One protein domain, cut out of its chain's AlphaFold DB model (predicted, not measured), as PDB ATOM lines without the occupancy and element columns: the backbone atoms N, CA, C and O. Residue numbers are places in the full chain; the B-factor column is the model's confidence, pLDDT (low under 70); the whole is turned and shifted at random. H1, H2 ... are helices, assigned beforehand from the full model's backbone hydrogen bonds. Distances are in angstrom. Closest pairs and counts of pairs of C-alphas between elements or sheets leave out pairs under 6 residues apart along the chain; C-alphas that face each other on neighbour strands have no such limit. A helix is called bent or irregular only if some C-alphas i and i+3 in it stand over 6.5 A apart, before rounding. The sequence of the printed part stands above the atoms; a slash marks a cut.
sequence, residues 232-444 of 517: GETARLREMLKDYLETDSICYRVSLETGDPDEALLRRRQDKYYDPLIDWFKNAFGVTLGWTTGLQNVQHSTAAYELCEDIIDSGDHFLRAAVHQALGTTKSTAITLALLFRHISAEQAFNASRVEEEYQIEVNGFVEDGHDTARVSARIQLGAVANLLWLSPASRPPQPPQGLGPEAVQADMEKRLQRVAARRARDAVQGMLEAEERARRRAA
ATOM      1  N   GLY A 232      -0.745 -42.209  29.049       76.88
ATOM      2  CA  GLY A 232      -1.762 -42.925  29.835       76.88
ATOM      3  C   GLY A 232      -2.682 -41.973  30.611       76.88
ATOM      4  O   GLY A 232      -2.432 -40.767  30.686       76.88
ATOM      5  N   GLU A 233      -3.742 -42.503  31.213       84.00
ATOM      6  CA  GLU A 233      -4.739 -41.708  31.947       84.00
ATOM      7  C   GLU A 233      -4.126 -40.966  33.150       84.00
ATOM      8  O   GLU A 233      -4.497 -39.838  33.467       84.00
ATOM      9  N   THR A 234      -3.103 -41.551  33.768       85.69
ATOM     10  CA  THR A 234      -2.302 -40.956  34.844       85.69
ATOM     11  C   THR A 234      -1.585 -39.683  34.384       85.69
ATOM     12  O   THR A 234      -1.548 -38.693  35.114       85.69
ATOM     13  N   ALA A 235      -1.064 -39.658  33.152       86.88
ATOM     14  CA  ALA A 235      -0.424 -38.466  32.594       86.88
ATOM     15  C   ALA A 235      -1.448 -37.355  32.312       86.88
ATOM     16  O   ALA A 235      -1.163 -36.184  32.543       86.88
ATOM     17  N   ARG A 236      -2.661 -37.716  31.876       90.06
ATOM     18  CA  ARG A 236      -3.760 -36.752  31.703       90.06
ATOM     19  C   ARG A 236      -4.220 -36.167  33.029       90.06
ATOM     20  O   ARG A 236      -4.435 -34.966  33.114       90.06
ATOM     21  N   LEU A 237      -4.331 -36.996  34.067       92.31
ATOM     22  CA  LEU A 237      -4.683 -36.547  35.412       92.31
ATOM     23  C   LEU A 237      -3.650 -35.555  35.966       92.31
ATOM     24  O   LEU A 237      -4.025 -34.564  36.588       92.31
ATOM     25  N   ARG A 238      -2.361 -35.798  35.705       92.00
ATOM     26  CA  ARG A 238      -1.270 -34.880  36.054       92.00
ATOM     27  C   ARG A 238      -1.434 -33.521  35.379       92.00
ATOM     28  O   ARG A 238      -1.289 -32.505  36.049       92.00
ATOM     29  N   GLU A 239      -1.741 -33.505  34.082       92.00
ATOM     30  CA  GLU A 239      -1.991 -32.254  33.358       92.00
ATOM     31  C   GLU A 239      -3.213 -31.532  33.913       92.00
ATOM     32  O   GLU A 239      -3.114 -30.381  34.312       92.00
ATOM     33  N   MET A 240      -4.318 -32.258  34.084       93.50
ATOM     34  CA  MET A 240      -5.552 -31.712  34.635       93.50
ATOM     35  C   MET A 240      -5.329 -31.060  36.008       93.50
ATOM     36  O   MET A 240      -5.851 -29.982  36.267       93.50
ATOM     37  N   LEU A 241      -4.531 -31.671  36.892       94.00
ATOM     38  CA  LEU A 241      -4.221 -31.096  38.206       94.00
ATOM     39  C   LEU A 241      -3.418 -29.787  38.110       94.00
ATOM     40  O   LEU A 241      -3.635 -28.884  38.921       94.00
ATOM     41  N   LYS A 242      -2.525 -29.663  37.120       92.69
ATOM     42  CA  LYS A 242      -1.780 -28.423  36.846       92.69
ATOM     43  C   LYS A 242      -2.675 -27.355  36.218       92.69
ATOM     44  O   LYS A 242      -2.649 -26.224  36.686       92.69
ATOM     45  N   ASP A 243      -3.522 -27.719  35.258       92.69
ATOM     46  CA  ASP A 243      -4.473 -26.800  34.617       92.69
ATOM     47  C   ASP A 243      -5.424 -26.167  35.650       92.69
ATOM     48  O   ASP A 243      -5.666 -24.957  35.654       92.69
ATOM     49  N   TYR A 244      -5.931 -26.979  36.585       94.12
ATOM     50  CA  TYR A 244      -6.749 -26.485  37.695       94.12
ATOM     51  C   TYR A 244      -5.949 -25.710  38.740       94.12
ATOM     52  O   TYR A 244      -6.542 -24.894  39.432       94.12
ATOM     53  N   LEU A 245      -4.638 -25.940  38.878       93.31
ATOM     54  CA  LEU A 245      -3.799 -25.118  39.753       93.31
ATOM     55  C   LEU A 245      -3.660 -23.700  39.181       93.31
ATOM     56  O   LEU A 245      -3.807 -22.739  39.926       93.31
ATOM     57  N   GLU A 246      -3.441 -23.566  37.869       91.38
ATOM     58  CA  GLU A 246      -3.345 -22.262  37.189       91.38
ATOM     59  C   GLU A 246      -4.644 -21.458  37.256       91.38
ATOM     60  O   GLU A 246      -4.624 -20.228  37.298       91.38
ATOM     61  N   THR A 247      -5.776 -22.161  37.269       90.88
ATOM     62  CA  THR A 247      -7.123 -21.580  37.272       90.88
ATOM     63  C   THR A 247      -7.868 -21.833  38.583       90.88
ATOM     64  O   THR A 247      -9.100 -21.846  38.614       90.88
ATOM     65  N   ASP A 248      -7.133 -22.033  39.682       92.62
ATOM     66  CA  ASP A 248      -7.734 -22.449  40.947       92.62
ATOM     67  C   ASP A 248      -8.647 -21.352  41.506       92.62
ATOM     68  O   ASP A 248      -8.209 -20.234  41.788       92.62
ATOM     69  N   SER A 249      -9.921 -21.688  41.716       86.75
ATOM     70  CA  SER A 249     -10.943 -20.758  42.214       86.75
ATOM     71  C   SER A 249     -10.570 -20.061  43.526       86.75
ATOM     72  O   SER A 249     -10.976 -18.922  43.740       86.75
ATOM     73  N   ILE A 250      -9.757 -20.677  44.394       92.50
ATOM     74  CA  ILE A 250      -9.356 -20.040  45.661       92.50
ATOM     75  C   ILE A 250      -8.340 -18.898  45.478       92.50
ATOM     76  O   ILE A 250      -8.175 -18.057  46.374       92.50
ATOM     77  N   CYS A 251      -7.647 -18.885  44.335       92.44
ATOM     78  CA  CYS A 251      -6.594 -17.933  43.993       92.44
ATOM     79  C   CYS A 251      -7.149 -16.658  43.339       92.44
ATOM     80  O   CYS A 251      -6.412 -15.686  43.189       92.44
ATOM     81  N   TYR A 252      -8.437 -16.622  42.993       92.94
ATOM     82  CA  TYR A 252      -9.111 -15.446  42.448       92.94
ATOM     83  C   TYR A 252     -10.067 -14.874  43.496       92.94
ATOM     84  O   TYR A 252     -11.000 -15.533  43.949       92.94
ATOM     85  N   ARG A 253      -9.810 -13.642  43.935       93.19
ATOM     86  CA  ARG A 253     -10.556 -12.974  45.010       93.19
ATOM     87  C   ARG A 253     -11.269 -11.742  44.481       93.19
ATOM     88  O   ARG A 253     -10.821 -11.101  43.540       93.19
ATOM     89  N   VAL A 254     -12.349 -11.347  45.142       92.81
ATOM     90  CA  VAL A 254     -13.027 -10.089  44.818       92.81
ATOM     91  C   VAL A 254     -12.187  -8.901  45.298       92.81
ATOM     92  O   VAL A 254     -11.693  -8.885  46.435       92.81
ATOM     93  N   SER A 255     -12.008  -7.909  44.421       89.12
ATOM     94  CA  SER A 255     -11.367  -6.635  44.762       89.12
ATOM     95  C   SER A 255     -12.276  -5.800  45.664       89.12
ATOM     96  O   SER A 255     -13.486  -5.780  45.487       89.12
ATOM     97  N   LEU A 256     -11.693  -5.085  46.625       86.31
ATOM     98  CA  LEU A 256     -12.431  -4.155  47.492       86.31
ATOM     99  C   LEU A 256     -12.367  -2.704  46.991       86.31
ATOM    100  O   LEU A 256     -12.836  -1.798  47.679       86.31
ATOM    101  N   GLU A 257     -11.774  -2.468  45.819       81.75
ATOM    102  CA  GLU A 257     -11.553  -1.124  45.273       81.75
ATOM    103  C   GLU A 257     -12.856  -0.395  44.918       81.75
ATOM    104  O   GLU A 257     -12.940   0.820  45.090       81.75
ATOM    105  N   THR A 258     -13.888  -1.124  44.481       78.44
ATOM    106  CA  THR A 258     -15.197  -0.571  44.096       78.44
ATOM    107  C   THR A 258     -15.960   0.029  45.284       78.44
ATOM    108  O   THR A 258     -16.777   0.932  45.108       78.44
ATOM    109  N   GLY A 259     -15.702  -0.458  46.504       81.12
ATOM    110  CA  GLY A 259     -16.397  -0.030  47.721       81.12
ATOM    111  C   GLY A 259     -17.843  -0.531  47.858       81.12
ATOM    112  O   GLY A 259     -18.567  -0.031  48.720       81.12
ATOM    113  N   ASP A 260     -18.270  -1.499  47.041       88.25
ATOM    114  CA  ASP A 260     -19.609  -2.091  47.111       88.25
ATOM    115  C   ASP A 260     -19.750  -2.973  48.378       88.25
ATOM    116  O   ASP A 260     -18.920  -3.865  48.609       88.25
ATOM    117  N   PRO A 261     -20.760  -2.741  49.244       87.38
ATOM    118  CA  PRO A 261     -20.993  -3.572  50.427       87.38
ATOM    119  C   PRO A 261     -21.221  -5.057  50.110       87.38
ATOM    120  O   PRO A 261     -20.845  -5.904  50.926       87.38
ATOM    121  N   ASP A 262     -21.798  -5.375  48.952       87.25
ATOM    122  CA  ASP A 262     -22.102  -6.743  48.533       87.25
ATOM    123  C   ASP A 262     -20.811  -7.486  48.142       87.25
ATOM    124  O   ASP A 262     -20.527  -8.579  48.644       87.25
ATOM    125  N   GLU A 263     -19.933  -6.839  47.370       88.50
ATOM    126  CA  GLU A 263     -18.584  -7.346  47.067       88.50
ATOM    127  C   GLU A 263     -17.749  -7.536  48.342       88.50
ATOM    128  O   GLU A 263     -17.064  -8.551  48.508       88.50
ATOM    129  N   ALA A 264     -17.861  -6.611  49.300       90.75
ATOM    130  CA  ALA A 264     -17.198  -6.733  50.593       90.75
ATOM    131  C   ALA A 264     -17.726  -7.917  51.425       90.75
ATOM    132  O   ALA A 264     -16.961  -8.544  52.167       90.75
ATOM    133  N   LEU A 265     -19.017  -8.248  51.319       91.50
ATOM    134  CA  LEU A 265     -19.596  -9.419  51.972       91.50
ATOM    135  C   LEU A 265     -19.091 -10.719  51.337       91.50
ATOM    136  O   LEU A 265     -18.698 -11.630  52.073       91.50
ATOM    137  N   LEU A 266     -19.065 -10.800  50.005       93.56
ATOM    138  CA  LEU A 266     -18.505 -11.945  49.284       93.56
ATOM    139  C   LEU A 266     -17.026 -12.136  49.633       93.56
ATOM    140  O   LEU A 266     -16.626 -13.239  50.010       93.56
ATOM    141  N   ARG A 267     -16.236 -11.057  49.637       94.06
ATOM    142  CA  ARG A 267     -14.823 -11.104  50.020       94.06
ATOM    143  C   ARG A 267     -14.618 -11.674  51.425       94.06
ATOM    144  O   ARG A 267     -13.811 -12.578  51.605       94.06
ATOM    145  N   ARG A 268     -15.412 -11.247  52.414       93.81
ATOM    146  CA  ARG A 268     -15.353 -11.815  53.778       93.81
ATOM    147  C   ARG A 268     -15.654 -13.312  53.816       93.81
ATOM    148  O   ARG A 268     -15.121 -14.018  54.673       93.81
ATOM    149  N   ARG A 269     -16.538 -13.807  52.942       94.50
ATOM    150  CA  ARG A 269     -16.812 -15.247  52.830       94.50
ATOM    151  C   ARG A 269     -15.632 -15.970  52.193       94.50
ATOM    152  O   ARG A 269     -15.222 -16.984  52.747       94.50
ATOM    153  N   GLN A 270     -15.071 -15.442  51.105       95.69
ATOM    154  CA  GLN A 270     -13.860 -15.990  50.491       95.69
ATOM    155  C   GLN A 270     -12.737 -16.094  51.531       95.69
ATOM    156  O   GLN A 270     -12.252 -17.190  51.777       95.69
ATOM    157  N   ASP A 271     -12.420 -15.009  52.240       94.81
ATOM    158  CA  ASP A 271     -11.369 -14.979  53.269       94.81
ATOM    159  C   ASP A 271     -11.603 -16.039  54.360       94.81
ATOM    160  O   ASP A 271     -10.713 -16.815  54.705       94.81
ATOM    161  N   LYS A 272     -12.848 -16.174  54.837       95.50
ATOM    162  CA  LYS A 272     -13.219 -17.172  55.851       95.50
ATOM    163  C   LYS A 272     -12.918 -18.617  55.429       95.50
ATOM    164  O   LYS A 272     -12.568 -19.423  56.291       95.50
ATOM    165  N   TYR A 273     -13.141 -18.973  54.164       94.56
ATOM    166  CA  TYR A 273     -12.996 -20.356  53.689       94.56
ATOM    167  C   TYR A 273     -11.641 -20.626  53.032       94.56
ATOM    168  O   TYR A 273     -11.124 -21.733  53.160       94.56
ATOM    169  N   TYR A 274     -11.067 -19.643  52.344       95.81
ATOM    170  CA  TYR A 274      -9.892 -19.823  51.498       95.81
ATOM    171  C   TYR A 274      -8.582 -19.503  52.224       95.81
ATOM    172  O   TYR A 274      -7.602 -20.209  52.004       95.81
ATOM    173  N   ASP A 275      -8.544 -18.514  53.125       94.31
ATOM    174  CA  ASP A 275      -7.303 -18.167  53.843       94.31
ATOM    175  C   ASP A 275      -6.751 -19.348  54.658       94.31
ATOM    176  O   ASP A 275      -5.566 -19.651  54.516       94.31
ATOM    177  N   PRO A 276      -7.580 -20.121  55.399       94.50
ATOM    178  CA  PRO A 276      -7.090 -21.304  56.102       94.50
ATOM    179  C   PRO A 276      -6.472 -22.356  55.173       94.50
ATOM    180  O   PRO A 276      -5.557 -23.066  55.584       94.50
ATOM    181  N   LEU A 277      -6.959 -22.465  53.932       94.44
ATOM    182  CA  LEU A 277      -6.450 -23.425  52.951       94.44
ATOM    183  C   LEU A 277      -5.118 -22.973  52.355       94.44
ATOM    184  O   LEU A 277      -4.213 -23.795  52.219       94.44
ATOM    185  N   ILE A 278      -4.974 -21.682  52.047       93.31
ATOM    186  CA  ILE A 278      -3.712 -21.105  51.562       93.31
ATOM    187  C   ILE A 278      -2.637 -21.195  52.652       93.31
ATOM    188  O   ILE A 278      -1.519 -21.641  52.386       93.31
ATOM    189  N   ASP A 279      -2.989 -20.840  53.889       92.75
ATOM    190  CA  ASP A 279      -2.087 -20.943  55.036       92.75
ATOM    191  C   ASP A 279      -1.685 -22.393  55.299       92.75
ATOM    192  O   ASP A 279      -0.512 -22.688  55.538       92.75
ATOM    193  N   TRP A 280      -2.641 -23.323  55.235       92.62
ATOM    194  CA  TRP A 280      -2.344 -24.744  55.353       92.62
ATOM    195  C   TRP A 280      -1.393 -25.215  54.259       92.62
ATOM    196  O   TRP A 280      -0.412 -25.880  54.579       92.62
ATOM    197  N   PHE A 281      -1.637 -24.850  53.000       92.81
ATOM    198  CA  PHE A 281      -0.800 -25.261  51.876       92.81
ATOM    199  C   PHE A 281       0.651 -24.800  52.070       92.81
ATOM    200  O   PHE A 281       1.590 -25.591  51.938       92.81
ATOM    201  N   LYS A 282       0.832 -23.547  52.503       92.31
ATOM    202  CA  LYS A 282       2.142 -22.989  52.848       92.31
ATOM    203  C   LYS A 282       2.804 -23.719  54.009       92.31
ATOM    204  O   LYS A 282       3.980 -24.055  53.922       92.31
ATOM    205  N   ASN A 283       2.073 -23.979  55.086       90.94
ATOM    206  CA  ASN A 283       2.626 -24.638  56.269       90.94
ATOM    207  C   ASN A 283       2.936 -26.123  56.030       90.94
ATOM    208  O   ASN A 283       3.872 -26.652  56.620       90.94
ATOM    209  N   ALA A 284       2.154 -26.795  55.184       89.88
ATOM    210  CA  ALA A 284       2.296 -28.215  54.888       89.88
ATOM    211  C   ALA A 284       3.453 -28.504  53.925       89.88
ATOM    212  O   ALA A 284       4.152 -29.496  54.111       89.88
ATOM    213  N   PHE A 285       3.651 -27.657  52.911       90.44
ATOM    214  CA  PHE A 285       4.597 -27.928  51.821       90.44
ATOM    215  C   PHE A 285       5.712 -26.888  51.687       90.44
ATOM    216  O   PHE A 285       6.592 -27.040  50.848       90.44
ATOM    217  N   GLY A 286       5.678 -25.801  52.461       89.19
ATOM    218  CA  GLY A 286       6.633 -24.697  52.326       89.19
ATOM    219  C   GLY A 286       6.426 -23.855  51.063       89.19
ATOM    220  O   GLY A 286       7.217 -22.956  50.786       89.19
ATOM    221  N   VAL A 287       5.357 -24.107  50.298       90.44
ATOM    222  CA  VAL A 287       5.058 -23.422  49.034       90.44
ATOM    223  C   VAL A 287       3.936 -22.422  49.224       90.44
ATOM    224  O   VAL A 287       2.862 -22.755  49.709       90.44
ATOM    225  N   THR A 288       4.164 -21.182  48.805       89.31
ATOM    226  CA  THR A 288       3.126 -20.148  48.845       89.31
ATOM    227  C   THR A 288       2.374 -20.127  47.520       89.31
ATOM    228  O   THR A 288       2.983 -19.950  46.465       89.31
ATOM    229  N   LEU A 289       1.052 -20.295  47.571       91.56
ATOM    230  CA  LEU A 289       0.192 -20.084  46.410       91.56
ATOM    231  C   LEU A 289       0.028 -18.581  46.164       91.56
ATOM    232  O   LEU A 289      -0.289 -17.827  47.087       91.56
ATOM    233  N   GLY A 290       0.256 -18.153  44.923       87.88
ATOM    234  CA  GLY A 290      -0.140 -16.823  44.482       87.88
ATOM    235  C   GLY A 290      -1.662 -16.694  44.473       87.88
ATOM    236  O   GLY A 290      -2.375 -17.686  44.344       87.88
ATOM    237  N   TRP A 291      -2.159 -15.471  44.606       92.12
ATOM    238  CA  TRP A 291      -3.564 -15.137  44.394       92.12
ATOM    239  C   TRP A 291      -3.667 -13.710  43.847       92.12
ATOM    240  O   TRP A 291      -2.732 -12.919  43.976       92.12
ATOM    241  N   THR A 292      -4.788 -13.387  43.211       93.12
ATOM    242  CA  THR A 292      -5.051 -12.091  42.576       93.12
ATOM    243  C   THR A 292      -6.463 -11.601  42.887       93.12
ATOM    244  O   THR A 292      -7.337 -12.384  43.262       93.12
ATOM    245  N   THR A 293      -6.695 -10.299  42.723       90.31
ATOM    246  CA  THR A 293      -8.034  -9.684  42.751       90.31
ATOM    247  C   THR A 293      -8.560  -9.294  41.370       90.31
ATOM    248  O   THR A 293      -9.670  -8.777  41.257       90.31
ATOM    249  N   GLY A 294      -7.749  -9.476  40.326       83.31
ATOM    250  CA  GLY A 294      -8.096  -9.154  38.946       83.31
ATOM    251  C   GLY A 294      -8.231 -10.396  38.070       83.31
ATOM    252  O   GLY A 294      -8.126 -11.529  38.525       83.31
ATOM    253  N   LEU A 295      -8.429 -10.175  36.772       85.81
ATOM    254  CA  LEU A 295      -8.520 -11.244  35.769       85.81
ATOM    255  C   LEU A 295      -7.145 -11.712  35.261       85.81
ATOM    256  O   LEU A 295      -7.070 -12.436  34.272       85.81
ATOM    257  N   GLN A 296      -6.046 -11.254  35.870       85.94
ATOM    258  CA  GLN A 296      -4.708 -11.669  35.450       85.94
ATOM    259  C   GLN A 296      -4.438 -13.113  35.873       85.94
ATOM    260  O   GLN A 296      -4.862 -13.539  36.944       85.94
ATOM    261  N   ASN A 297      -3.682 -13.849  35.060       84.38
ATOM    262  CA  ASN A 297      -3.286 -15.209  35.412       84.38
ATOM    263  C   ASN A 297      -2.397 -15.200  36.656       84.38
ATOM    264  O   ASN A 297      -1.411 -14.458  36.728       84.38
ATOM    265  N   VAL A 298      -2.750 -16.049  37.617       88.50
ATOM    266  CA  VAL A 298      -1.963 -16.243  38.828       88.50
ATOM    267  C   VAL A 298      -0.679 -16.985  38.465       88.50
ATOM    268  O   VAL A 298      -0.679 -17.908  37.658       88.50
ATOM    269  N   GLN A 299       0.437 -16.549  39.046       86.31
ATOM    270  CA  GLN A 299       1.727 -17.211  38.889       86.31
ATOM    271  C   GLN A 299       2.015 -18.042  40.138       86.31
ATOM    272  O   GLN A 299       1.976 -17.527  41.260       86.31
ATOM    273  N   HIS A 300       2.332 -19.318  39.940       90.44
ATOM    274  CA  HIS A 300       2.731 -20.235  41.002       90.44
ATOM    275  C   HIS A 300       4.217 -20.575  40.879       90.44
ATOM    276  O   HIS A 300       4.791 -20.573  39.792       90.44
ATOM    277  N   SER A 301       4.867 -20.879  42.003       91.25
ATOM    278  CA  SER A 301       6.246 -21.374  41.977       91.25
ATOM    279  C   SER A 301       6.319 -22.731  41.275       91.25
ATOM    280  O   SER A 301       5.426 -23.554  41.475       91.25
ATOM    281  N   THR A 302       7.422 -23.028  40.584       91.06
ATOM    282  CA  THR A 302       7.667 -24.337  39.946       91.06
ATOM    283  C   THR A 302       7.445 -25.514  40.903       91.06
ATOM    284  O   THR A 302       6.823 -26.505  40.531       91.06
ATOM    285  N   ALA A 303       7.837 -25.358  42.172       91.62
ATOM    286  CA  ALA A 303       7.649 -26.367  43.215       91.62
ATOM    287  C   ALA A 303       6.172 -26.742  43.470       91.62
ATOM    288  O   ALA A 303       5.890 -27.862  43.884       91.62
ATOM    289  N   ALA A 304       5.217 -25.840  43.203       92.56
ATOM    290  CA  ALA A 304       3.784 -26.120  43.338       92.56
ATOM    291  C   ALA A 304       3.304 -27.116  42.273       92.56
ATOM    292  O   ALA A 304       2.562 -28.051  42.576       92.56
ATOM    293  N   TYR A 305       3.767 -26.939  41.033       93.38
ATOM    294  CA  TYR A 305       3.471 -27.851  39.932       93.38
ATOM    295  C   TYR A 305       4.131 -29.207  40.160       93.38
ATOM    296  O   TYR A 305       3.488 -30.239  40.015       93.38
ATOM    297  N   GLU A 306       5.393 -29.214  40.585       92.38
ATOM    298  CA  GLU A 306       6.126 -30.451  40.865       92.38
ATOM    299  C   GLU A 306       5.504 -31.237  42.026       92.38
ATOM    300  O   GLU A 306       5.382 -32.455  41.934       92.38
ATOM    301  N   LEU A 307       4.997 -30.560  43.063       91.88
ATOM    302  CA  LEU A 307       4.207 -31.198  44.117       91.88
ATOM    303  C   LEU A 307       2.950 -31.888  43.569       91.88
ATOM    304  O   LEU A 307       2.632 -33.004  43.980       91.88
ATOM    305  N   CYS A 308       2.234 -31.241  42.645       92.31
ATOM    306  CA  CYS A 308       1.064 -31.840  42.004       92.31
ATOM    307  C   CYS A 308       1.446 -33.119  41.250       92.31
ATOM    308  O   CYS A 308       0.737 -34.119  41.338       92.31
ATOM    309  N   GLU A 309       2.587 -33.116  40.557       91.44
ATOM    310  CA  GLU A 309       3.099 -34.311  39.883       91.44
ATOM    311  C   GLU A 309       3.455 -35.424  40.883       91.44
ATOM    312  O   GLU A 309       2.984 -36.550  40.718       91.44
ATOM    313  N   ASP A 310       4.190 -35.103  41.954       90.81
ATOM    314  CA  ASP A 310       4.599 -36.061  42.996       90.81
ATOM    315  C   ASP A 310       3.403 -36.790  43.624       90.81
ATOM    316  O   ASP A 310       3.455 -37.998  43.855       90.81
ATOM    317  N   ILE A 311       2.306 -36.079  43.891       88.88
ATOM    318  CA  ILE A 311       1.107 -36.660  44.513       88.88
ATOM    319  C   ILE A 311       0.444 -37.688  43.590       88.88
ATOM    320  O   ILE A 311      -0.010 -38.731  44.062       88.88
ATOM    321  N   ILE A 312       0.400 -37.419  42.283       90.06
ATOM    322  CA  ILE A 312      -0.160 -38.356  41.301       90.06
ATOM    323  C   ILE A 312       0.745 -39.577  41.129       90.06
ATOM    324  O   ILE A 312       0.243 -40.700  41.055       90.06
ATOM    325  N   ASP A 313       2.060 -39.365  41.081       84.56
ATOM    326  CA  ASP A 313       3.027 -40.436  40.832       84.56
ATOM    327  C   ASP A 313       3.218 -41.354  42.046       84.56
ATOM    328  O   ASP A 313       3.380 -42.560  41.885       84.56
ATOM    329  N   SER A 314       3.196 -40.795  43.259       81.06
ATOM    330  CA  SER A 314       3.296 -41.568  44.508       81.06
ATOM    331  C   SER A 314       1.999 -42.287  44.880       81.06
ATOM    332  O   SER A 314       2.017 -43.195  45.709       81.06
ATOM    333  N   GLY A 315       0.874 -41.882  44.287       78.56
ATOM    334  CA  GLY A 315      -0.431 -42.482  44.522       78.56
ATOM    335  C   GLY A 315      -0.639 -43.795  43.785       78.56
ATOM    336  O   GLY A 315      -0.192 -43.960  42.651       78.56
ATOM    337  N   ASP A 316      -1.408 -44.694  44.394       80.88
ATOM    338  CA  ASP A 316      -1.981 -45.847  43.706       80.88
ATOM    339  C   ASP A 316      -3.182 -45.435  42.828       80.88
ATOM    340  O   ASP A 316      -3.678 -44.303  42.868       80.88
ATOM    341  N   HIS A 317      -3.689 -46.363  42.019       82.81
ATOM    342  CA  HIS A 317      -4.868 -46.137  41.176       82.81
ATOM    343  C   HIS A 317      -6.117 -45.691  41.957       82.81
ATOM    344  O   HIS A 317      -6.944 -44.955  41.409       82.81
ATOM    345  N   PHE A 318      -6.262 -46.084  43.226       85.12
ATOM    346  CA  PHE A 318      -7.344 -45.612  44.093       85.12
ATOM    347  C   PHE A 318      -7.184 -44.137  44.463       85.12
ATOM    348  O   PHE A 318      -8.154 -43.381  44.347       85.12
ATOM    349  N   LEU A 319      -5.975 -43.696  44.830       88.44
ATOM    350  CA  LEU A 319      -5.693 -42.282  45.061       88.44
ATOM    351  C   LEU A 319      -5.920 -41.459  43.795       88.44
ATOM    352  O   LEU A 319      -6.550 -40.408  43.853       88.44
ATOM    353  N   ARG A 320      -5.462 -41.939  42.637       90.69
ATOM    354  CA  ARG A 320      -5.632 -41.223  41.363       90.69
ATOM    355  C   ARG A 320      -7.104 -41.062  40.982       90.69
ATOM    356  O   ARG A 320      -7.515 -39.970  40.593       90.69
ATOM    357  N   ALA A 321      -7.925 -42.093  41.179       92.00
ATOM    358  CA  ALA A 321      -9.371 -41.975  40.999       92.00
ATOM    359  C   ALA A 321     -10.006 -40.988  41.988       92.00
ATOM    360  O   ALA A 321     -10.854 -40.187  41.594       92.00
ATOM    361  N   ALA A 322      -9.573 -41.007  43.252       94.56
ATOM    362  CA  ALA A 322     -10.020 -40.053  44.261       94.56
ATOM    363  C   ALA A 322      -9.657 -38.605  43.890       94.56
ATOM    364  O   ALA A 322     -10.508 -37.723  44.004       94.56
ATOM    365  N   VAL A 323      -8.435 -38.368  43.397       95.56
ATOM    366  CA  VAL A 323      -7.988 -37.055  42.909       95.56
ATOM    367  C   VAL A 323      -8.843 -36.614  41.727       95.56
ATOM    368  O   VAL A 323      -9.382 -35.515  41.762       95.56
ATOM    369  N   HIS A 324      -9.019 -37.465  40.712       95.19
ATOM    370  CA  HIS A 324      -9.829 -37.140  39.537       95.19
ATOM    371  C   HIS A 324     -11.258 -36.746  39.932       95.19
ATOM    372  O   HIS A 324     -11.755 -35.702  39.508       95.19
ATOM    373  N   GLN A 325     -11.898 -37.538  40.795       95.44
ATOM    374  CA  GLN A 325     -13.256 -37.268  41.246       95.44
ATOM    375  C   GLN A 325     -13.342 -35.970  42.060       95.44
ATOM    376  O   GLN A 325     -14.197 -35.135  41.774       95.44
ATOM    377  N   ALA A 326     -12.473 -35.779  43.057       95.94
ATOM    378  CA  ALA A 326     -12.496 -34.579  43.893       95.94
ATOM    379  C   ALA A 326     -12.160 -33.314  43.101       95.94
ATOM    380  O   ALA A 326     -12.813 -32.288  43.295       95.94
ATOM    381  N   LEU A 327     -11.204 -33.390  42.177       95.38
ATOM    382  CA  LEU A 327     -10.822 -32.263  41.340       95.38
ATOM    383  C   LEU A 327     -11.946 -31.877  40.377       95.38
ATOM    384  O   LEU A 327     -12.280 -30.701  40.279       95.38
ATOM    385  N   GLY A 328     -12.601 -32.853  39.739       92.50
ATOM    386  CA  GLY A 328     -13.751 -32.592  38.869       92.50
ATOM    387  C   GLY A 328     -14.943 -31.972  39.609       92.50
ATOM    388  O   GLY A 328     -15.664 -31.149  39.042       92.50
ATOM    389  N   THR A 329     -15.139 -32.328  40.883       93.12
ATOM    390  CA  THR A 329     -16.212 -31.777  41.721       93.12
ATOM    391  C   THR A 329     -15.875 -30.392  42.275       93.12
ATOM    392  O   THR A 329     -16.719 -29.498  42.234       93.12
ATOM    393  N   THR A 330     -14.672 -30.207  42.826       94.94
ATOM    394  CA  THR A 330     -14.282 -28.956  43.499       94.94
ATOM    395  C   THR A 330     -13.744 -27.900  42.550       94.94
ATOM    396  O   THR A 330     -13.806 -26.722  42.889       94.94
ATOM    397  N   LYS A 331     -13.209 -28.308  41.391       93.06
ATOM    398  CA  LYS A 331     -12.520 -27.438  40.426       93.06
ATOM    399  C   LYS A 331     -11.403 -26.608  41.070       93.06
ATOM    400  O   LYS A 331     -11.144 -25.477  40.671       93.06
ATOM    401  N   SER A 332     -10.783 -27.158  42.112       95.56
ATOM    402  CA  SER A 332      -9.738 -26.510  42.897       95.56
ATOM    403  C   SER A 332      -8.717 -27.548  43.328       95.56
ATOM    404  O   SER A 332      -9.046 -28.529  44.010       95.56
ATOM    405  N   THR A 333      -7.465 -27.320  42.948       95.00
ATOM    406  CA  THR A 333      -6.341 -28.168  43.336       95.00
ATOM    407  C   THR A 333      -6.096 -28.046  44.835       95.00
ATOM    408  O   THR A 333      -5.977 -29.061  45.519       95.00
ATOM    409  N   ALA A 334      -6.123 -26.840  45.399       94.62
ATOM    410  CA  ALA A 334      -5.885 -26.636  46.824       94.62
ATOM    411  C   ALA A 334      -6.953 -27.291  47.722       94.62
ATOM    412  O   ALA A 334      -6.598 -27.962  48.695       94.62
ATOM    413  N   ILE A 335      -8.247 -27.160  47.391       96.25
ATOM    414  CA  ILE A 335      -9.331 -27.819  48.146       96.25
ATOM    415  C   ILE A 335      -9.219 -29.340  48.012       96.25
ATOM    416  O   ILE A 335      -9.346 -30.059  49.008       96.25
ATOM    417  N   THR A 336      -8.953 -29.830  46.797       96.31
ATOM    418  CA  THR A 336      -8.763 -31.261  46.538       96.31
ATOM    419  C   THR A 336      -7.635 -31.809  47.399       96.31
ATOM    420  O   THR A 336      -7.852 -32.744  48.165       96.31
ATOM    421  N   LEU A 337      -6.454 -31.191  47.360       94.25
ATOM    422  CA  LEU A 337      -5.318 -31.632  48.159       94.25
ATOM    423  C   LEU A 337      -5.637 -31.562  49.659       94.25
ATOM    424  O   LEU A 337      -5.421 -32.543  50.367       94.25
ATOM    425  N   ALA A 338      -6.245 -30.482  50.150       94.00
ATOM    426  CA  ALA A 338      -6.647 -30.387  51.554       94.00
ATOM    427  C   ALA A 338      -7.570 -31.540  51.994       94.00
ATOM    428  O   ALA A 338      -7.421 -32.059  53.105       94.00
ATOM    429  N   LEU A 339      -8.490 -31.977  51.128       93.19
ATOM    430  CA  LEU A 339      -9.352 -33.132  51.385       93.19
ATOM    431  C   LEU A 339      -8.558 -34.449  51.389       93.19
ATOM    432  O   LEU A 339      -8.692 -35.243  52.321       93.19
ATOM    433  N   LEU A 340      -7.698 -34.672  50.389       91.00
ATOM    434  CA  LEU A 340      -6.898 -35.899  50.254       91.00
ATOM    435  C   LEU A 340      -5.905 -36.081  51.417       91.00
ATOM    436  O   LEU A 340      -5.722 -37.186  51.931       91.00
ATOM    437  N   PHE A 341      -5.302 -34.985  51.884       88.88
ATOM    438  CA  PHE A 341      -4.425 -34.966  53.058       88.88
ATOM    439  C   PHE A 341      -5.191 -35.019  54.391       88.88
ATOM    440  O   PHE A 341      -4.575 -35.104  55.455       88.88
ATOM    441  N   ARG A 342      -6.532 -35.042  54.351       88.06
ATOM    442  CA  ARG A 342      -7.427 -35.025  55.518       88.06
ATOM    443  C   ARG A 342      -7.236 -33.794  56.408       88.06
ATOM    444  O   ARG A 342      -7.443 -33.862  57.619       88.06
ATOM    445  N   HIS A 343      -6.828 -32.674  55.817       89.38
ATOM    446  CA  HIS A 343      -6.786 -31.397  56.517       89.38
ATOM    447  C   HIS A 343      -8.199 -30.856  56.759       89.38
ATOM    448  O   HIS A 343      -8.481 -30.311  57.827       89.38
ATOM    449  N   ILE A 344      -9.088 -31.064  55.786       89.06
ATOM    450  CA  ILE A 344     -10.499 -30.683  55.850       89.06
ATOM    451  C   ILE A 344     -11.416 -31.895  55.675       89.06
ATOM    452  O   ILE A 344     -11.045 -32.903  55.070       89.06
ATOM    453  N   SER A 345     -12.634 -31.795  56.205       88.62
ATOM    454  CA  SER A 345     -13.693 -32.780  55.980       88.62
ATOM    455  C   SER A 345     -14.337 -32.614  54.600       88.62
ATOM    456  O   SER A 345     -14.248 -31.555  53.979       88.62
ATOM    457  N   ALA A 346     -15.064 -33.636  54.140       89.50
ATOM    458  CA  ALA A 346     -15.844 -33.555  52.901       89.50
ATOM    459  C   ALA A 346     -16.878 -32.413  52.925       89.50
ATOM    460  O   ALA A 346     -17.100 -31.757  51.913       89.50
ATOM    461  N   GLU A 347     -17.478 -32.133  54.086       88.50
ATOM    462  CA  GLU A 347     -18.418 -31.019  54.252       88.50
ATOM    463  C   GLU A 347     -17.713 -29.658  54.167       88.50
ATOM    464  O   GLU A 347     -18.225 -28.723  53.554       88.50
ATOM    465  N   GLN A 348     -16.522 -29.536  54.755       91.06
ATOM    466  CA  GLN A 348     -15.715 -28.323  54.636       91.06
ATOM    467  C   GLN A 348     -15.254 -28.100  53.194       91.06
ATOM    468  O   GLN A 348     -15.381 -26.982  52.703       91.06
ATOM    469  N   ALA A 349     -14.801 -29.153  52.505       92.75
ATOM    470  CA  ALA A 349     -14.440 -29.100  51.090       92.75
ATOM    471  C   ALA A 349     -15.630 -28.679  50.216       92.75
ATOM    472  O   ALA A 349     -15.491 -27.787  49.387       92.75
ATOM    473  N   PHE A 350     -16.812 -29.252  50.464       94.12
ATOM    474  CA  PHE A 350     -18.056 -28.886  49.786       94.12
ATOM    475  C   PHE A 350     -18.414 -27.406  49.981       94.12
ATOM    476  O   PHE A 350     -18.762 -26.714  49.028       94.12
ATOM    477  N   ASN A 351     -18.343 -26.916  51.222       92.69
ATOM    478  CA  ASN A 351     -18.664 -25.524  51.520       92.69
ATOM    479  C   ASN A 351     -17.633 -24.571  50.901       92.69
ATOM    480  O   ASN A 351     -18.017 -23.524  50.394       92.69
ATOM    481  N   ALA A 352     -16.347 -24.942  50.916       95.12
ATOM    482  CA  ALA A 352     -15.277 -24.163  50.305       95.12
ATOM    483  C   ALA A 352     -15.427 -24.097  48.777       95.12
ATOM    484  O   ALA A 352     -15.362 -23.016  48.211       95.12
ATOM    485  N   SER A 353     -15.720 -25.209  48.097       95.06
ATOM    486  CA  SER A 353     -15.809 -25.218  46.629       95.06
ATOM    487  C   SER A 353     -17.027 -24.475  46.072       95.06
ATOM    488  O   SER A 353     -17.144 -24.309  44.863       95.06
ATOM    489  N   ARG A 354     -17.977 -24.078  46.927       93.31
ATOM    490  CA  ARG A 354     -19.238 -23.444  46.515       93.31
ATOM    491  C   ARG A 354     -19.452 -22.057  47.110       93.31
ATOM    492  O   ARG A 354     -20.550 -21.529  46.983       93.31
ATOM    493  N   VAL A 355     -18.445 -21.446  47.740       94.56
ATOM    494  CA  VAL A 355     -18.593 -20.139  48.412       94.56
ATOM    495  C   VAL A 355     -19.240 -19.094  47.505       94.56
ATOM    496  O   VAL A 355     -20.167 -18.404  47.930       94.56
ATOM    497  N   GLU A 356     -18.776 -18.999  46.260       92.56
ATOM    498  CA  GLU A 356     -19.295 -18.029  45.298       92.56
ATOM    499  C   GLU A 356     -20.691 -18.395  44.806       92.56
ATOM    500  O   GLU A 356     -21.574 -17.546  44.793       92.56
ATOM    501  N   GLU A 357     -20.924 -19.661  44.460       92.31
ATOM    502  CA  GLU A 357     -22.232 -20.110  43.981       92.31
ATOM    503  C   GLU A 357     -23.311 -19.928  45.056       92.31
ATOM    504  O   GLU A 357     -24.386 -19.412  44.772       92.31
ATOM    505  N   GLU A 358     -23.019 -20.269  46.312       92.12
ATOM    506  CA  GLU A 358     -23.948 -20.074  47.430       92.12
ATOM    507  C   GLU A 358     -24.235 -18.588  47.682       92.12
ATOM    508  O   GLU A 358     -25.376 -18.221  47.960       92.12
ATOM    509  N   TYR A 359     -23.236 -17.716  47.518       93.56
ATOM    510  CA  TYR A 359     -23.457 -16.272  47.553       93.56
ATOM    511  C   TYR A 359     -24.372 -15.806  46.410       93.56
ATOM    512  O   TYR A 359     -25.341 -15.089  46.653       93.56
ATOM    513  N   GLN A 360     -24.126 -16.258  45.177       91.12
ATOM    514  CA  GLN A 360     -24.955 -15.895  44.025       91.12
ATOM    515  C   GLN A 360     -26.395 -16.402  44.159       91.12
ATOM    516  O   GLN A 360     -27.319 -15.711  43.746       91.12
ATOM    517  N   ILE A 361     -26.608 -17.567  44.774       92.00
ATOM    518  CA  ILE A 361     -27.945 -18.097  45.066       92.00
ATOM    519  C   ILE A 361     -28.695 -17.203  46.057       92.00
ATOM    520  O   ILE A 361     -29.896 -16.986  45.904       92.00
ATOM    521  N   GLU A 362     -28.011 -16.691  47.082       91.06
ATOM    522  CA  GLU A 362     -28.627 -15.790  48.060       91.06
ATOM    523  C   GLU A 362     -29.028 -14.447  47.440       91.06
ATOM    524  O   GLU A 362     -30.081 -13.913  47.787       91.06
ATOM    525  N   VAL A 363     -28.213 -13.922  46.523       89.62
ATOM    526  CA  VAL A 363     -28.447 -12.621  45.878       89.62
ATOM    527  C   VAL A 363     -29.452 -12.727  44.728       89.62
ATOM    528  O   VAL A 363     -30.406 -11.954  44.667       89.62
ATOM    529  N   ASN A 364     -29.266 -13.693  43.826       91.06
ATOM    530  CA  ASN A 364     -30.018 -13.798  42.570       91.06
ATOM    531  C   ASN A 364     -31.183 -14.793  42.629       91.06
ATOM    532  O   ASN A 364     -31.991 -14.854  41.702       91.06
ATOM    533  N   GLY A 365     -31.289 -15.563  43.710       91.94
ATOM    534  CA  GLY A 365     -32.334 -16.555  43.903       91.94
ATOM    535  C   GLY A 365     -31.915 -17.979  43.539       91.94
ATOM    536  O   GLY A 365     -30.939 -18.251  42.839       91.94
ATOM    537  N   PHE A 366     -32.689 -18.923  44.066       90.62
ATOM    538  CA  PHE A 366     -32.470 -20.354  43.909       90.62
ATOM    539  C   PHE A 366     -33.170 -20.893  42.654       90.62
ATOM    540  O   PHE A 366     -34.322 -20.554  42.394       90.62
ATOM    541  N   VAL A 367     -32.481 -21.761  41.910       87.69
ATOM    542  CA  VAL A 367     -33.000 -22.460  40.732       87.69
ATOM    543  C   VAL A 367     -33.157 -23.939  41.083       87.69
ATOM    544  O   VAL A 367     -32.165 -24.620  41.361       87.69
ATOM    545  N   GLU A 368     -34.408 -24.403  41.091       82.12
ATOM    546  CA  GLU A 368     -34.794 -25.808  41.288       82.12
ATOM    547  C   GLU A 368     -34.223 -26.705  40.176       82.12
ATOM    548  O   GLU A 368     -33.961 -26.237  39.067       82.12
ATOM    549  N   ASP A 369     -33.972 -27.976  40.497       74.62
ATOM    550  CA  ASP A 369     -33.344 -29.015  39.661       74.62
ATOM    551  C   ASP A 369     -31.889 -28.755  39.214       74.62
ATOM    552  O   ASP A 369     -31.189 -29.685  38.798       74.62
ATOM    553  N   GLY A 370     -31.393 -27.521  39.330       79.25
ATOM    554  CA  GLY A 370     -29.997 -27.158  39.098       79.25
ATOM    555  C   GLY A 370     -29.176 -27.159  40.385       79.25
ATOM    556  O   GLY A 370     -28.282 -27.989  40.579       79.25
ATOM    557  N   HIS A 371     -29.460 -26.204  41.274       84.00
ATOM    558  CA  HIS A 371     -28.624 -25.955  42.450       84.00
ATOM    559  C   HIS A 371     -28.760 -27.046  43.521       84.00
ATOM    560  O   HIS A 371     -27.777 -27.405  44.165       84.00
ATOM    561  N   ASP A 372     -29.952 -27.599  43.736       81.19
ATOM    562  CA  ASP A 372     -30.171 -28.750  44.624       81.19
ATOM    563  C   ASP A 372     -29.448 -30.006  44.135       81.19
ATOM    564  O   ASP A 372     -28.701 -30.616  44.906       81.19
ATOM    565  N   THR A 373     -29.605 -30.359  42.861       83.25
ATOM    566  CA  THR A 373     -28.955 -31.522  42.254       83.25
ATOM    567  C   THR A 373     -27.439 -31.389  42.330       83.25
ATOM    568  O   THR A 373     -26.757 -32.325  42.758       83.25
ATOM    569  N   ALA A 374     -26.894 -30.212  42.002       81.19
ATOM    570  CA  ALA A 374     -25.463 -29.934  42.115       81.19
ATOM    571  C   ALA A 374     -24.967 -30.048  43.566       81.19
ATOM    572  O   ALA A 374     -23.945 -30.689  43.824       81.19
ATOM    573  N   ARG A 375     -25.716 -29.499  44.536       86.31
ATOM    574  CA  ARG A 375     -25.389 -29.596  45.967       86.31
ATOM    575  C   ARG A 375     -25.362 -31.046  46.456       86.31
ATOM    576  O   ARG A 375     -24.470 -31.416  47.217       86.31
ATOM    577  N   VAL A 376     -26.342 -31.858  46.066       82.88
ATOM    578  CA  VAL A 376     -26.420 -33.271  46.469       82.88
ATOM    579  C   VAL A 376     -25.307 -34.075  45.801       82.88
ATOM    580  O   VAL A 376     -24.567 -34.773  46.492       82.88
ATOM    581  N   SER A 377     -25.128 -33.914  44.489       85.06
ATOM    582  CA  SER A 377     -24.090 -34.604  43.718       85.06
ATOM    583  C   SER A 377     -22.692 -34.328  44.276       85.06
ATOM    584  O   SER A 377     -21.951 -35.266  44.573       85.06
ATOM    585  N   ALA A 378     -22.358 -33.059  44.540       86.00
ATOM    586  CA  ALA A 378     -21.054 -32.693  45.082       86.00
ATOM    587  C   ALA A 378     -20.806 -33.290  46.478       86.00
ATOM    588  O   ALA A 378     -19.721 -33.805  46.741       86.00
ATOM    589  N   ARG A 379     -21.810 -33.296  47.369       88.19
ATOM    590  CA  ARG A 379     -21.675 -33.940  48.689       88.19
ATOM    591  C   ARG A 379     -21.462 -35.445  48.581       88.19
ATOM    592  O   ARG A 379     -20.604 -35.975  49.282       88.19
ATOM    593  N   ILE A 380     -22.215 -36.121  47.712       84.56
ATOM    594  CA  ILE A 380     -22.079 -37.565  47.485       84.56
ATOM    595  C   ILE A 380     -20.671 -37.884  46.974       84.56
ATOM    596  O   ILE A 380     -20.008 -38.769  47.512       84.56
ATOM    597  N   GLN A 381     -20.195 -37.139  45.975       90.06
ATOM    598  CA  GLN A 381     -18.887 -37.346  45.358       90.06
ATOM    599  C   GLN A 381     -17.739 -37.095  46.347       90.06
ATOM    600  O   GLN A 381     -16.884 -37.962  46.525       90.06
ATOM    601  N   LEU A 382     -17.741 -35.959  47.051       89.06
ATOM    602  CA  LEU A 382     -16.700 -35.639  48.037       89.06
ATOM    603  C   LEU A 382     -16.756 -36.555  49.262       89.06
ATOM    604  O   LEU A 382     -15.715 -36.933  49.800       89.06
ATOM    605  N   GLY A 383     -17.958 -36.952  49.685       89.06
ATOM    606  CA  GLY A 383     -18.154 -37.933  50.747       89.06
ATOM    607  C   GLY A 383     -17.588 -39.300  50.374       89.06
ATOM    608  O   GLY A 383     -16.886 -39.913  51.176       89.06
ATOM    609  N   ALA A 384     -17.821 -39.760  49.143       89.00
ATOM    610  CA  ALA A 384     -17.261 -41.012  48.645       89.00
ATOM    611  C   ALA A 384     -15.733 -40.967  48.541       89.00
ATOM    612  O   ALA A 384     -15.081 -41.915  48.973       89.00
ATOM    613  N   VAL A 385     -15.154 -39.858  48.063       93.19
ATOM    614  CA  VAL A 385     -13.693 -39.666  48.047       93.19
ATOM    615  C   VAL A 385     -13.113 -39.752  49.458       93.19
ATOM    616  O   VAL A 385     -12.182 -40.520  49.696       93.19
ATOM    617  N   ALA A 386     -13.685 -39.013  50.411       89.69
ATOM    618  CA  ALA A 386     -13.222 -39.050  51.793       89.69
ATOM    619  C   ALA A 386     -13.318 -40.467  52.376       89.69
ATOM    620  O   ALA A 386     -12.348 -40.966  52.944       89.69
ATOM    621  N   ASN A 387     -14.459 -41.137  52.200       86.44
ATOM    622  CA  ASN A 387     -14.681 -42.485  52.715       86.44
ATOM    623  C   ASN A 387     -13.737 -43.509  52.082       86.44
ATOM    624  O   ASN A 387     -13.182 -44.327  52.806       86.44
ATOM    625  N   LEU A 388     -13.487 -43.442  50.775       87.12
ATOM    626  CA  LEU A 388     -12.544 -44.340  50.110       87.12
ATOM    627  C   LEU A 388     -11.141 -44.218  50.710       87.12
ATOM    628  O   LEU A 388     -10.528 -45.229  51.042       87.12
ATOM    629  N   LEU A 389     -10.659 -42.993  50.928       83.31
ATOM    630  CA  LEU A 389      -9.345 -42.766  51.536       83.31
ATOM    631  C   LEU A 389      -9.302 -43.161  53.010       83.31
ATOM    632  O   LEU A 389      -8.246 -43.544  53.506       83.31
ATOM    633  N   TRP A 390     -10.416 -43.045  53.737       84.06
ATOM    634  CA  TRP A 390     -10.525 -43.514  55.121       84.06
ATOM    635  C   TRP A 390     -10.517 -45.037  55.221       84.06
ATOM    636  O   TRP A 390      -9.844 -45.574  56.098       84.06
ATOM    637  N   LEU A 391     -11.225 -45.711  54.317       83.25
ATOM    638  CA  LEU A 391     -11.366 -47.164  54.283       83.25
ATOM    639  C   LEU A 391     -10.177 -47.856  53.604       83.25
ATOM    640  O   LEU A 391      -9.979 -49.044  53.831       83.25
ATOM    641  N   SER A 392      -9.364 -47.134  52.825       78.19
ATOM    642  CA  SER A 392      -8.089 -47.604  52.267       78.19
ATOM    643  C   SER A 392      -6.922 -46.713  52.720       78.19
ATOM    644  O   SER A 392      -6.472 -45.844  51.969       78.19
ATOM    645  N   PRO A 393      -6.397 -46.903  53.949       73.62
ATOM    646  CA  PRO A 393      -5.311 -46.074  54.478       73.62
ATOM    647  C   PRO A 393      -4.034 -46.105  53.636       73.62
ATOM    648  O   PRO A 393      -3.288 -45.133  53.636       73.62
ATOM    649  N   ALA A 394      -3.788 -47.201  52.918       68.62
ATOM    650  CA  ALA A 394      -2.601 -47.348  52.086       68.62
ATOM    651  C   ALA A 394      -2.660 -46.562  50.772       68.62
ATOM    652  O   ALA A 394      -1.621 -46.228  50.218       68.62
ATOM    653  N   SER A 395      -3.859 -46.222  50.304       76.62
ATOM    654  CA  SER A 395      -4.074 -45.356  49.138       76.62
ATOM    655  C   SER A 395      -3.938 -43.869  49.499       76.62
ATOM    656  O   SER A 395      -4.379 -42.990  48.764       76.62
ATOM    657  N   ARG A 396      -3.410 -43.544  50.685       72.38
ATOM    658  CA  ARG A 396      -3.276 -42.166  51.165       72.38
ATOM    659  C   ARG A 396      -1.978 -41.550  50.634       72.38
ATOM    660  O   ARG A 396      -0.946 -42.215  50.679       72.38
ATOM    661  N   PRO A 397      -1.974 -40.261  50.236       77.56
ATOM    662  CA  PRO A 397      -0.724 -39.590  49.902       77.56
ATOM    663  C   PRO A 397       0.207 -39.528  51.129       77.56
ATOM    664  O   PRO A 397      -0.285 -39.310  52.249       77.56
ATOM    665  N   PRO A 398       1.538 -39.640  50.941       75.38
ATOM    666  CA  PRO A 398       2.517 -39.489  52.016       75.38
ATOM    667  C   PRO A 398       2.320 -38.159  52.738       75.38
ATOM    668  O   PRO A 398       2.386 -37.099  52.111       75.38
ATOM    669  N   GLN A 399       2.025 -38.206  54.037       80.50
ATOM    670  CA  GLN A 399       1.611 -37.019  54.780       80.50
ATOM    671  C   GLN A 399       2.760 -36.031  54.975       80.50
ATOM    672  O   GLN A 399       3.878 -36.461  55.249       80.50
ATOM    673  N   PRO A 400       2.493 -34.716  54.878       79.06
ATOM    674  CA  PRO A 400       3.501 -33.719  55.179       79.06
ATOM    675  C   PRO A 400       3.904 -33.816  56.658       79.06
ATOM    676  O   PRO A 400       3.065 -34.166  57.503       79.06
ATOM    677  N   PRO A 401       5.163 -33.492  56.991       76.19
ATOM    678  CA  PRO A 401       5.651 -33.523  58.363       76.19
ATOM    679  C   PRO A 401       4.804 -32.608  59.263       76.19
ATOM    680  O   PRO A 401       4.750 -31.396  59.076       76.19
ATOM    681  N   GLN A 402       4.118 -33.186  60.255       69.69
ATOM    682  CA  GLN A 402       3.257 -32.429  61.170       69.69
ATOM    683  C   GLN A 402       4.011 -32.026  62.437       69.69
ATOM    684  O   GLN A 402       4.618 -32.864  63.096       69.69
ATOM    685  N   GLY A 403       3.925 -30.749  62.820       66.69
ATOM    686  CA  GLY A 403       4.502 -30.253  64.080       66.69
ATOM    687  C   GLY A 403       6.034 -30.200  64.107       66.69
ATOM    688  O   GLY A 403       6.611 -29.932  65.157       66.69
ATOM    689  N   LEU A 404       6.678 -30.437  62.965       70.38
ATOM    690  CA  LEU A 404       8.112 -30.275  62.772       70.38
ATOM    691  C   LEU A 404       8.413 -28.853  62.269       70.38
ATOM    692  O   LEU A 404       7.547 -28.186  61.702       70.38
ATOM    693  N   GLY A 405       9.630 -28.366  62.528       82.38
ATOM    694  CA  GLY A 405      10.057 -27.023  62.127       82.38
ATOM    695  C   GLY A 405      10.111 -26.828  60.601       82.38
ATOM    696  O   GLY A 405      10.053 -27.804  59.851       82.38
ATOM    697  N   PRO A 406      10.278 -25.579  60.125       85.12
ATOM    698  CA  PRO A 406      10.287 -25.254  58.693       85.12
ATOM    699  C   PRO A 406      11.372 -26.005  57.904       85.12
ATOM    700  O   PRO A 406      11.169 -26.332  56.739       85.12
ATOM    701  N   GLU A 407      12.491 -26.351  58.545       87.31
ATOM    702  CA  GLU A 407      13.570 -27.145  57.940       87.31
ATOM    703  C   GLU A 407      13.112 -28.551  57.528       87.31
ATOM    704  O   GLU A 407      13.488 -29.041  56.467       87.31
ATOM    705  N   ALA A 408      12.258 -29.197  58.329       87.25
ATOM    706  CA  ALA A 408      11.746 -30.529  58.016       87.25
ATOM    707  C   ALA A 408      10.765 -30.498  56.837       87.25
ATOM    708  O   ALA A 408      10.775 -31.405  56.009       87.25
ATOM    709  N   VAL A 409       9.945 -29.446  56.750       87.38
ATOM    710  CA  VAL A 409       9.040 -29.212  55.615       87.38
ATOM    711  C   VAL A 409       9.848 -28.999  54.335       87.38
ATOM    712  O   VAL A 409       9.544 -29.605  53.310       87.38
ATOM    713  N   GLN A 410      10.921 -28.208  54.407       88.06
ATOM    714  CA  GLN A 410      11.810 -27.976  53.271       88.06
ATOM    715  C   GLN A 410      12.507 -29.265  52.811       88.06
ATOM    716  O   GLN A 410      12.558 -29.539  51.614       88.06
ATOM    717  N   ALA A 411      12.998 -30.078  53.750       88.56
ATOM    718  CA  ALA A 411      13.638 -31.355  53.443       88.56
ATOM    719  C   ALA A 411      12.657 -32.392  52.864       88.56
ATOM    720  O   ALA A 411      13.036 -33.159  51.978       88.56
ATOM    721  N   ASP A 412      11.402 -32.438  53.337       88.00
ATOM    722  CA  ASP A 412      10.360 -33.265  52.709       88.00
ATOM    723  C   ASP A 412      10.121 -32.807  51.272       88.00
ATOM    724  O   ASP A 412      10.165 -33.626  50.355       88.00
ATOM    725  N   MET A 413       9.957 -31.498  51.063       89.50
ATOM    726  CA  MET A 413       9.725 -30.944  49.736       89.50
ATOM    727  C   MET A 413      10.869 -31.270  48.775       89.50
ATOM    728  O   MET A 413      10.618 -31.761  47.680       89.50
ATOM    729  N   GLU A 414      12.125 -31.104  49.189       89.50
ATOM    730  CA  GLU A 414      13.284 -31.454  48.364       89.50
ATOM    731  C   GLU A 414      13.254 -32.925  47.915       89.50
ATOM    732  O   GLU A 414      13.467 -33.217  46.735       89.50
ATOM    733  N   LYS A 415      12.885 -33.855  48.807       88.88
ATOM    734  CA  LYS A 415      12.712 -35.273  48.448       88.88
ATOM    735  C   LYS A 415      11.605 -35.477  47.414       88.88
ATOM    736  O   LYS A 415      11.759 -36.317  46.529       88.88
ATOM    737  N   ARG A 416      10.493 -34.736  47.504       88.75
ATOM    738  CA  ARG A 416       9.413 -34.771  46.494       88.75
ATOM    739  C   ARG A 416       9.934 -34.323  45.135       88.75
ATOM    740  O   ARG A 416       9.758 -35.033  44.148       88.75
ATOM    741  N   LEU A 417      10.646 -33.198  45.094       89.44
ATOM    742  CA  LEU A 417      11.209 -32.659  43.854       89.44
ATOM    743  C   LEU A 417      12.221 -33.627  43.221       89.44
ATOM    744  O   LEU A 417      12.195 -33.850  42.011       89.44
ATOM    745  N   GLN A 418      13.055 -34.279  44.035       86.06
ATOM    746  CA  GLN A 418      13.979 -35.315  43.564       86.06
ATOM    747  C   GLN A 418      13.242 -36.511  42.939       86.06
ATOM    748  O   GLN A 418      13.648 -36.987  41.876       86.06
ATOM    749  N   ARG A 419      12.126 -36.971  43.529       85.00
ATOM    750  CA  ARG A 419      11.297 -38.042  42.939       85.00
ATOM    751  C   ARG A 419      10.701 -37.637  41.595       85.00
ATOM    752  O   ARG A 419      10.758 -38.412  40.642       85.00
ATOM    753  N   VAL A 420      10.178 -36.417  41.500       86.31
ATOM    754  CA  VAL A 420       9.605 -35.852  40.268       86.31
ATOM    755  C   VAL A 420      10.659 -35.774  39.167       86.31
ATOM    756  O   VAL A 420      10.384 -36.174  38.032       86.31
ATOM    757  N   ALA A 421      11.863 -35.301  39.498       82.00
ATOM    758  CA  ALA A 421      12.991 -35.222  38.576       82.00
ATOM    759  C   ALA A 421      13.424 -36.615  38.092       82.00
ATOM    760  O   ALA A 421      13.540 -36.836  36.884       82.00
ATOM    761  N   ALA A 422      13.567 -37.579  39.007       78.69
ATOM    762  CA  ALA A 422      13.895 -38.964  38.670       78.69
ATOM    763  C   ALA A 422      12.835 -39.597  37.753       78.69
ATOM    764  O   ALA A 422      13.171 -40.223  36.746       78.69
ATOM    765  N   ARG A 423      11.544 -39.384  38.038       85.38
ATOM    766  CA  ARG A 423      10.447 -39.837  37.173       85.38
ATOM    767  C   ARG A 423      10.511 -39.177  35.798       85.38
ATOM    768  O   ARG A 423      10.395 -39.881  34.804       85.38
ATOM    769  N   ARG A 424      10.721 -37.857  35.703       84.12
ATOM    770  CA  ARG A 424      10.811 -37.162  34.399       84.12
ATOM    771  C   ARG A 424      11.954 -37.723  33.546       84.12
ATOM    772  O   ARG A 424      11.782 -37.896  32.344       84.12
ATOM    773  N   ALA A 425      13.083 -38.071  34.169       78.31
ATOM    774  CA  ALA A 425      14.184 -38.743  33.485       78.31
ATOM    775  C   ALA A 425      13.775 -40.132  32.952       78.31
ATOM    776  O   ALA A 425      14.062 -40.453  31.798       78.31
ATOM    777  N   ARG A 426      13.044 -40.930  33.746       78.00
ATOM    778  CA  ARG A 426      12.483 -42.223  33.304       78.00
ATOM    779  C   ARG A 426      11.501 -42.064  32.143       78.00
ATOM    780  O   ARG A 426      11.619 -42.792  31.162       78.00
ATOM    781  N   ASP A 427      10.580 -41.104  32.224       80.12
ATOM    782  CA  ASP A 427       9.591 -40.827  31.171       80.12
ATOM    783  C   ASP A 427      10.282 -40.425  29.855       80.12
ATOM    784  O   ASP A 427       9.882 -40.882  28.782       80.12
ATOM    785  N   ALA A 428      11.353 -39.625  29.920       76.75
ATOM    786  CA  ALA A 428      12.142 -39.253  28.746       76.75
ATOM    787  C   ALA A 428      12.800 -40.477  28.085       76.75
ATOM    788  O   ALA A 428      12.678 -40.666  26.873       76.75
ATOM    789  N   VAL A 429      13.430 -41.350  28.880       75.62
ATOM    790  CA  VAL A 429      14.033 -42.604  28.394       75.62
ATOM    791  C   VAL A 429      12.981 -43.528  27.784       75.62
ATOM    792  O   VAL A 429      13.179 -44.056  26.688       75.62
ATOM    793  N   GLN A 430      11.839 -43.692  28.451       76.38
ATOM    794  CA  GLN A 430      10.725 -44.480  27.933       76.38
ATOM    795  C   GLN A 430      10.226 -43.916  26.595       76.38
ATOM    796  O   GLN A 430      10.023 -44.669  25.642       76.38
ATOM    797  N   GLY A 431      10.093 -42.591  26.486       74.31
ATOM    798  CA  GLY A 431       9.716 -41.914  25.247       74.31
ATOM    799  C   GLY A 431      10.702 -42.159  24.100       74.31
ATOM    800  O   GLY A 431      10.271 -42.360  22.961       74.31
ATOM    801  N   MET A 432      12.006 -42.209  24.392       74.94
ATOM    802  CA  MET A 432      13.045 -42.549  23.412       74.94
ATOM    803  C   MET A 432      12.927 -43.999  22.932       74.94
ATOM    804  O   MET A 432      12.946 -44.237  21.725       74.94
ATOM    805  N   LEU A 433      12.742 -44.958  23.846       74.44
ATOM    806  CA  LEU A 433      12.555 -46.373  23.499       74.44
ATOM    807  C   LEU A 433      11.306 -46.574  22.631       74.44
ATOM    808  O   LEU A 433      11.359 -47.226  21.588       74.44
ATOM    809  N   GLU A 434      10.188 -45.947  23.004       78.50
ATOM    810  CA  GLU A 434       8.950 -46.002  22.223       78.50
ATOM    811  C   GLU A 434       9.094 -45.310  20.854       78.50
ATOM    812  O   GLU A 434       8.464 -45.724  19.877       78.50
ATOM    813  N   ALA A 435       9.899 -44.248  20.747       76.19
ATOM    814  CA  ALA A 435      10.211 -43.600  19.473       76.19
ATOM    815  C   ALA A 435      11.065 -44.496  18.568       76.19
ATOM    816  O   ALA A 435      10.753 -44.632  17.383       76.19
ATOM    817  N   GLU A 436      12.079 -45.156  19.127       78.56
ATOM    818  CA  GLU A 436      12.930 -46.098  18.405       78.56
ATOM    819  C   GLU A 436      12.123 -47.303  17.903       78.56
ATOM    820  O   GLU A 436      12.210 -47.677  16.731       78.56
ATOM    821  N   GLU A 437      11.260 -47.879  18.744       79.56
ATOM    822  CA  GLU A 437      10.355 -48.952  18.326       79.56
ATOM    823  C   GLU A 437       9.403 -48.508  17.213       79.56
ATOM    824  O   GLU A 437       9.179 -49.252  16.252       79.56
ATOM    825  N   ARG A 438       8.850 -47.291  17.304       80.38
ATOM    826  CA  ARG A 438       8.007 -46.722  16.243       80.38
ATOM    827  C   ARG A 438       8.783 -46.556  14.940       80.38
ATOM    828  O   ARG A 438       8.240 -46.904  13.892       80.38
ATOM    829  N   ALA A 439      10.025 -46.081  14.990       76.69
ATOM    830  CA  ALA A 439      10.890 -45.959  13.818       76.69
ATOM    831  C   ALA A 439      11.190 -47.333  13.196       76.69
ATOM    832  O   ALA A 439      11.000 -47.516  11.995       76.69
ATOM    833  N   ARG A 440      11.533 -48.340  14.014       81.50
ATOM    834  CA  ARG A 440      11.744 -49.727  13.555       81.50
ATOM    835  C   ARG A 440      10.490 -50.321  12.909       81.50
ATOM    836  O   ARG A 440      10.587 -50.965  11.868       81.50
ATOM    837  N   ARG A 441       9.305 -50.093  13.489       79.81
ATOM    838  CA  ARG A 441       8.025 -50.545  12.913       79.81
ATOM    839  C   ARG A 441       7.717 -49.852  11.587       79.81
ATOM    840  O   ARG A 441       7.285 -50.527  10.661       79.81
ATOM    841  N   ARG A 442       7.961 -48.542  11.476       78.12
ATOM    842  CA  ARG A 442       7.813 -47.798  10.211       78.12
ATOM    843  C   ARG A 442       8.755 -48.340   9.137       78.12
ATOM    844  O   ARG A 442       8.281 -48.707   8.069       78.12
ATOM    845  N   ALA A 443      10.034 -48.527   9.465       76.75
ATOM    846  CA  ALA A 443      11.020 -49.108   8.557       76.75
ATOM    847  C   ALA A 443      10.658 -50.540   8.115       76.75
ATOM    848  O   ALA A 443      10.869 -50.902   6.962       76.75
ATOM    849  N   ALA A 444      10.065 -51.355   8.997       75.56
ATOM    850  CA  ALA A 444       9.589 -52.696   8.649       75.56
ATOM    851  C   ALA A 444       8.365 -52.683   7.711       75.56
ATOM    852  O   ALA A 444       8.231 -53.568   6.868       75.56
TER     853      ALA A 444
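This is residues 232 to 444 of the 517 residues of the protein "Atpaf2 protein" of Symbiodinium sp. KB8 (UniProt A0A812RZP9). A cluster of helices packs round the short helix H5 at its core, and one long helix, H9, runs past one side of this body, packing on H3 and on H2, with residues 425 to 444 sticking out as an arm. H1, H2, H4 and H6 pack on H5, H8 covers H4 and H6, and H7 packs on H2 away from H9. The printed part has 213 residues with nine named helices, H1 to H9 in order, and no named strand; the class is all helix. The whole is compact, with a radius of gyration of the C-alphas of 19.6 A, and only just elongated, spanning 68 by 45 by 39 A.

Find C-alpha 233 at (-4.739, -41.708, 31.947); from there H1 runs to residue 246. Look next at C-alpha 261, at (-20.993, -3.572, 50.427), where H2 begins; it runs 35.4 A to residue 285, with a kink of 37 degrees near residue 272. H2 is neither bent nor irregular, but only just: C-alphas 273 and 276 are 6.4 A apart. Then come H3, residues 302 to 314, H4, 317 to 330, H5, 333 to 340, H6, 346 to 353, and H7, 355 to 364. H8, residues 371 to 391, is 29.8 A long, and H9, residues 406 to 444, runs 57.1 A to C-alpha 444 at (9.589, -52.696, 8.649).

Start at the hub, H5, which touches five helices. It forms a helical hairpin with H6, at a shallow tilt of 5 degrees, the C-alphas of Ile 335 and Ala 349 closest at 6.0 A. H4 touches H5 at Ala 326 and Thr 336, their closest C-alphas 5.7 A apart. H4 also touches H8, opposite ways at a shallow tilt of 25 degrees, with C-alphas 322 and 385 closest at 5.3 A. H1 touches H3, the closest C-alphas, 238 and 309, being 5.8 A apart. H7 touches H2, closest at C-alphas 355 and 270, 6.6 A. H9 touches H3 with residues 413 to 420 alone, the closest C-alphas, 420 and 310, 5.7 A apart. H7 and H9 are apart. In H1 and H3 to H9 every O i to N i+4 pair is within hydrogen-bond range; in H2, 19 of 21 are.

Look from Pro 261 to Ala 444 for the two C-alphas farthest apart, 71.4 A. The printed part has no cut. The links H1 to H2, H2 to H3 and H8 to H9 are long. Residues 394, 402 and 403 have pLDDT under 70; the mean of the printed part is 87.5.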